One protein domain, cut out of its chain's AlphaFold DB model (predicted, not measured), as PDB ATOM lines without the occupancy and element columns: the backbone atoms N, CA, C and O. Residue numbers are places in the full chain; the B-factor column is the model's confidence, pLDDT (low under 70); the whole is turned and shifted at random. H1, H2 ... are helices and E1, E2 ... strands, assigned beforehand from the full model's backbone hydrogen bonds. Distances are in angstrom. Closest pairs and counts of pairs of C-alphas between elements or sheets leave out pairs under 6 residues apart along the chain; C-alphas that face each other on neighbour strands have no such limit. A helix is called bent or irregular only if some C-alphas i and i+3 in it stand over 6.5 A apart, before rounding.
ATOM      1  N   VAL A  10     282.745 300.446 292.878       68.50
ATOM      2  CA  VAL A  10     283.299 299.327 292.115       68.50
ATOM      3  C   VAL A  10     283.261 299.696 290.638       68.50
ATOM      4  O   VAL A  10     282.223 300.131 290.134       68.50
ATOM      5  N   ILE A  11     284.399 299.538 289.966       64.69
ATOM      6  CA  ILE A  11     284.556 299.759 288.527       64.69
ATOM      7  C   ILE A  11     285.014 298.437 287.925       64.69
ATOM      8  O   ILE A  11     285.984 297.857 288.410       64.69
ATOM      9  N   GLN A  12     284.296 297.950 286.920       66.00
ATOM     10  CA  GLN A  12     284.584 296.696 286.219       66.00
ATOM     11  C   GLN A  12     284.348 296.887 284.714       66.00
ATOM     12  O   GLN A  12     283.712 297.863 284.318       66.00
ATOM     13  N   ASP A  13     284.872 295.969 283.897       58.62
ATOM     14  CA  ASP A  13     284.717 295.981 282.429       58.62
ATOM     15  C   ASP A  13     283.315 295.544 281.956       58.62
ATOM     16  O   ASP A  13     282.960 295.752 280.799       58.62
ATOM     17  N   ASP A  14     282.537 294.906 282.833       64.19
ATOM     18  CA  ASP A  14     281.135 294.546 282.606       64.19
ATOM     19  C   ASP A  14     280.367 294.780 283.914       64.19
ATOM     20  O   ASP A  14     280.281 293.901 284.784       64.19
ATOM     21  N   ALA A  15     279.843 295.996 284.095       59.62
ATOM     22  CA  ALA A  15     279.101 296.338 285.303       59.62
ATOM     23  C   ALA A  15     277.756 295.604 285.400       59.62
ATOM     24  O   ALA A  15     277.142 295.636 286.466       59.62
ATOM     25  N   ASP A  16     277.287 294.912 284.362       62.34
ATOM     26  CA  ASP A  16     276.047 294.138 284.410       62.34
ATOM     27  C   ASP A  16     276.269 292.719 284.968       62.34
ATOM     28  O   ASP A  16     275.373 292.178 285.628       62.34
ATOM     29  N   LEU A  17     277.465 292.137 284.800       63.16
ATOM     30  CA  LEU A  17     277.778 290.772 285.251       63.16
ATOM     31  C   LEU A  17     277.698 290.602 286.781       63.16
ATOM     32  O   LEU A  17     277.240 289.567 287.275       63.16
ATOM     33  N   LEU A  18     278.120 291.621 287.539       61.84
ATOM     34  CA  LEU A  18     278.087 291.647 289.011       61.84
ATOM     35  C   LEU A  18     277.283 292.823 289.587       61.84
ATOM     36  O   LEU A  18     276.910 292.802 290.766       61.84
ATOM     37  N   GLY A  19     276.962 293.844 288.784       60.75
ATOM     38  CA  GLY A  19     276.384 295.084 289.300       60.75
ATOM     39  C   GLY A  19     274.974 294.948 289.845       60.75
ATOM     40  O   GLY A  19     274.618 295.720 290.727       60.75
ATOM     41  N   GLY A  20     274.186 293.955 289.420       64.00
ATOM     42  CA  GLY A  20     272.868 293.696 290.014       64.00
ATOM     43  C   GLY A  20     272.956 293.418 291.521       64.00
ATOM     44  O   GLY A  20     272.330 294.109 292.322       64.00
ATOM     45  N   GLY A  21     273.808 292.468 291.917       71.75
ATOM     46  CA  GLY A  21     273.996 292.106 293.326       71.75
ATOM     47  C   GLY A  21     274.718 293.183 294.141       71.75
ATOM     48  O   GLY A  21     274.404 293.388 295.310       71.75
ATOM     49  N   LEU A  22     275.658 293.909 293.529       71.75
ATOM     50  CA  LEU A  22     276.383 294.996 294.196       71.75
ATOM     51  C   LEU A  22     275.483 296.220 294.437       71.75
ATOM     52  O   LEU A  22     275.513 296.805 295.522       71.75
ATOM     53  N   ARG A  23     274.627 296.575 293.473       74.81
ATOM     54  CA  ARG A  23     273.647 297.665 293.622       74.81
ATOM     55  C   ARG A  23     272.620 297.356 294.710       74.81
ATOM     56  O   ARG A  23     272.273 298.253 295.477       74.81
ATOM     57  N   ASP A  24     272.206 296.096 294.850       78.31
ATOM     58  CA  ASP A  24     271.313 295.652 295.932       78.31
ATOM     59  C   ASP A  24     271.947 295.798 297.331       78.31
ATOM     60  O   ASP A  24     271.240 295.985 298.324       78.31
ATOM     61  N   LEU A  25     273.283 295.785 297.417       76.62
ATOM     62  CA  LEU A  25     274.043 296.083 298.639       76.62
ATOM     63  C   LEU A  25     274.229 297.594 298.882       76.62
ATOM     64  O   LEU A  25     274.867 297.987 299.859       76.62
ATOM     65  N   GLY A  26     273.660 298.442 298.022       73.25
ATOM     66  CA  GLY A  26     273.776 299.897 298.094       73.25
ATOM     67  C   GLY A  26     275.119 300.435 297.597       73.25
ATOM     68  O   GLY A  26     275.474 301.563 297.941       73.25
ATOM     69  N   LEU A  27     275.871 299.642 296.827       75.75
ATOM     70  CA  LEU A  27     277.139 300.064 296.237       75.75
ATOM     71  C   LEU A  27     276.913 300.874 294.962       75.75
ATOM     72  O   LEU A  27     275.982 300.619 294.195       75.75
ATOM     73  N   VAL A  28     277.802 301.838 294.729       77.00
ATOM     74  CA  VAL A  28     277.863 302.559 293.456       77.00
ATOM     75  C   VAL A  28     278.707 301.716 292.507       77.00
ATOM     76  O   VAL A  28     279.823 301.332 292.849       77.00
ATOM     77  N   VAL A  29     278.162 301.407 291.332       78.19
ATOM     78  CA  VAL A  29     278.842 300.612 290.302       78.19
ATOM     79  C   VAL A  29     278.864 301.428 289.018       78.19
ATOM     80  O   VAL A  29     277.800 301.876 288.578       78.19
ATOM     81  N   GLY A  30     280.051 301.624 288.451       79.56
ATOM     82  CA  GLY A  30     280.261 302.316 287.179       79.56
ATOM     83  C   GLY A  30     281.001 301.435 286.178       79.56
ATOM     84  O   GLY A  30     281.745 300.540 286.576       79.56
ATOM     85  N   GLU A  31     280.795 301.699 284.890       82.31
ATOM     86  CA  GLU A  31     281.572 301.084 283.812       82.31
ATOM     87  C   GLU A  31     282.940 301.759 283.711       82.31
ATOM     88  O   GLU A  31     283.043 302.987 283.846       82.31
ATOM     89  N   ALA A  32     283.988 300.973 283.455       82.44
ATOM     90  CA  ALA A  32     285.349 301.491 283.307       82.44
ATOM     91  C   ALA A  32     285.480 302.495 282.150       82.44
ATOM     92  O   ALA A  32     286.225 303.468 282.260       82.44
ATOM     93  N   GLU A  33     284.727 302.296 281.063       84.00
ATOM     94  CA  GLU A  33     284.749 303.184 279.893       84.00
ATOM     95  C   GLU A  33     284.096 304.555 280.140       84.00
ATOM     96  O   GLU A  33     284.520 305.554 279.554       84.00
ATOM     97  N   ASP A  34     283.119 304.616 281.046       86.12
ATOM     98  CA  ASP A  34     282.339 305.824 281.339       86.12
ATOM     99  C   ASP A  34     282.811 306.558 282.602       86.12
ATOM    100  O   ASP A  34     282.390 307.687 282.864       86.12
ATOM    101  N   THR A  35     283.670 305.925 283.405       84.50
ATOM    102  CA  THR A  35     284.103 306.446 284.705       84.50
ATOM    103  C   THR A  35     285.561 306.867 284.657       84.50
ATOM    104  O   THR A  35     286.465 306.042 284.545       84.50
ATOM    105  N   THR A  36     285.829 308.160 284.830       86.56
ATOM    106  CA  THR A  36     287.206 308.643 284.944       86.56
ATOM    107  C   THR A  36     287.659 308.711 286.400       86.56
ATOM    108  O   THR A  36     286.877 308.943 287.323       86.56
ATOM    109  N   LEU A  37     288.973 308.624 286.625       83.12
ATOM    110  CA  LEU A  37     289.546 308.899 287.949       83.12
ATOM    111  C   LEU A  37     289.228 310.320 288.445       83.12
ATOM    112  O   LEU A  37     289.186 310.544 289.654       83.12
ATOM    113  N   ALA A  38     289.001 311.279 287.539       83.50
ATOM    114  CA  ALA A  38     288.627 312.641 287.907       83.50
ATOM    115  C   ALA A  38     287.213 312.695 288.503       83.50
ATOM    116  O   ALA A  38     287.027 313.361 289.521       83.50
ATOM    117  N   ASP A  39     286.257 311.934 287.957       84.50
ATOM    118  CA  ASP A  39     284.881 311.862 288.480       84.50
ATOM    119  C   ASP A  39     284.844 311.403 289.945       84.50
ATOM    120  O   ASP A  39     283.984 311.816 290.723       84.50
ATOM    121  N   ILE A  40     285.832 310.600 290.345       82.12
ATOM    122  CA  ILE A  40     285.975 310.068 291.698       82.12
ATOM    123  C   ILE A  40     286.797 311.029 292.556       82.12
ATOM    124  O   ILE A  40     286.338 311.500 293.592       82.12
ATOM    125  N   TYR A  41     288.019 311.349 292.136       79.19
ATOM    126  CA  TYR A  41     288.967 312.089 292.969       79.19
ATOM    127  C   TYR A  41     288.569 313.561 293.174       79.19
ATOM    128  O   TYR A  41     288.865 314.143 294.224       79.19
ATOM    129  N   ASP A  42     287.865 314.162 292.208       81.94
ATOM    130  CA  ASP A  42     287.422 315.560 292.291       81.94
ATOM    131  C   ASP A  42     286.056 315.754 292.897       81.94
ATOM    132  O   ASP A  42     285.741 316.869 293.325       81.94
ATOM    133  N   SER A  43     285.268 314.690 292.969       83.69
ATOM    134  CA  SER A  43     283.955 314.736 293.579       83.69
ATOM    135  C   SER A  43     284.056 315.156 295.045       83.69
ATOM    136  O   SER A  43     284.829 314.604 295.832       83.69
ATOM    137  N   ASP A  44     283.228 316.126 295.441       83.75
ATOM    138  CA  ASP A  44     283.103 316.539 296.842       83.75
ATOM    139  C   ASP A  44     282.634 315.380 297.749       83.75
ATOM    140  O   ASP A  44     282.891 315.389 298.958       83.75
ATOM    141  N   GLU A  45     281.974 314.365 297.182       80.06
ATOM    142  CA  GLU A  45     281.530 313.166 297.897       80.06
ATOM    143  C   GLU A  45     282.723 312.336 298.394       80.06
ATOM    144  O   GLU A  45     282.801 311.980 299.582       80.06
ATOM    145  N   PHE A  46     283.682 312.102 297.498       76.00
ATOM    146  CA  PHE A  46     284.782 311.157 297.668       76.00
ATOM    147  C   PHE A  46     286.104 311.813 298.086       76.00
ATOM    148  O   PHE A  46     286.970 311.136 298.642       76.00
ATOM    149  N   ARG A  47     286.269 313.129 297.888       75.19
ATOM    150  CA  ARG A  47     287.517 313.857 298.174       75.19
ATOM    151  C   ARG A  47     288.077 313.541 299.568       75.19
ATOM    152  O   ARG A  47     287.434 313.788 300.590       75.19
ATOM    153  N   GLY A  48     289.311 313.028 299.596       74.69
ATOM    154  CA  GLY A  48     290.039 312.676 300.823       74.69
ATOM    155  C   GLY A  48     289.541 311.415 301.541       74.69
ATOM    156  O   GLY A  48     289.904 311.206 302.696       74.69
ATOM    157  N   LYS A  49     288.693 310.603 300.895       76.19
ATOM    158  CA  LYS A  49     288.101 309.374 301.455       76.19
ATOM    159  C   LYS A  49     288.245 308.158 300.534       76.19
ATOM    160  O   LYS A  49     287.624 307.134 300.796       76.19
ATOM    161  N   VAL A  50     288.996 308.294 299.443       77.44
ATOM    162  CA  VAL A  50     289.136 307.251 298.424       77.44
ATOM    163  C   VAL A  50     290.205 306.252 298.860       77.44
ATOM    164  O   VAL A  50     291.368 306.618 299.003       77.44
ATOM    165  N   GLU A  51     289.796 305.000 299.030       80.06
ATOM    166  CA  GLU A  51     290.659 303.819 299.046       80.06
ATOM    167  C   GLU A  51     290.383 303.084 297.724       80.06
ATOM    168  O   GLU A  51     289.214 302.859 297.404       80.06
TER     169      GLU A  51
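This is residues 10 to 51 of the 153 residues of an uncharacterized protein of Rhinocladiella mackenziei CBS 650.93 (UniProt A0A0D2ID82). What is the main picture? A small ribbon of two parallel strands, E1 and E2, lies in the middle, with the uneven helix H1 packed on E2 at one end of the longest axis and the short helix H2 with the last printed residues toward the other end. It is a thinly joined shape: H2 is apart from both H1 and E1, and residues 42 to 48 stick out free. What is it made of, and how large is it? The printed part has 42 residues, with two named helices and two named strands in the order E1, H1, E2, H2, mixed in class, and a sheet of order E1, E2. It is only just compact, close to loose, with a radius of gyration of the C-alphas of 10.9 A and spans of 28 by 22 by 14 A.

Where are the strands? E1 is residues 10 to 12, 6.6 A from first to last C-alpha, beginning at C-alpha 10 at (283.299, 299.327, 292.115). E2 is residues 28 to 31, 10.4 A long. Where are the helices? H1 is residues 15 to 24, 13.2 A long, and it is irregular, with C-alphas 17 and 20 standing 7.4 A apart. H2 is residues 37 to 41, 6.0 A long, ending at C-alpha 41 at (288.967, 312.089, 292.969).

How do the two strands pair? E1 and E2 are parallel neighbours, 21 degrees between their directions; C-alphas 10 and 29, which face each other, are 5.0 A apart. N 10 and O 28 are within hydrogen-bond range at 3.1 A, as are N 30 and O 10 at 3.1 A. How does H1 stand to them? H1 and E2 touch, their closest C-alphas being those of Ala 15 and Glu 31 at 5.6 A, while E1 and H1 are near each other, with 7 pairs of C-alphas within 10 A. E1, H1 and E2 form a strand-helix-strand unit, two parallel neighbour strands with a helix between them along the chain, and its crossover is right-handed. What of H2 and the helix backbones? H2 is apart from E1 and from H1. In H2 every O i to N i+4 pair is within hydrogen-bond range; in H1 4 of 6 are.

How far does it reach? The two C-alphas farthest apart are those of Leu 17 and Gly 48, at 29.5 A. Is the backbone broken, and are its links long? The printed part has no cut, and the links E1 to H1, H1 to E2 and E2 to H2 are tight. Where is confidence low? The mean pLDDT of the printed part is 75.2, and residues 10 to 20 are under 70.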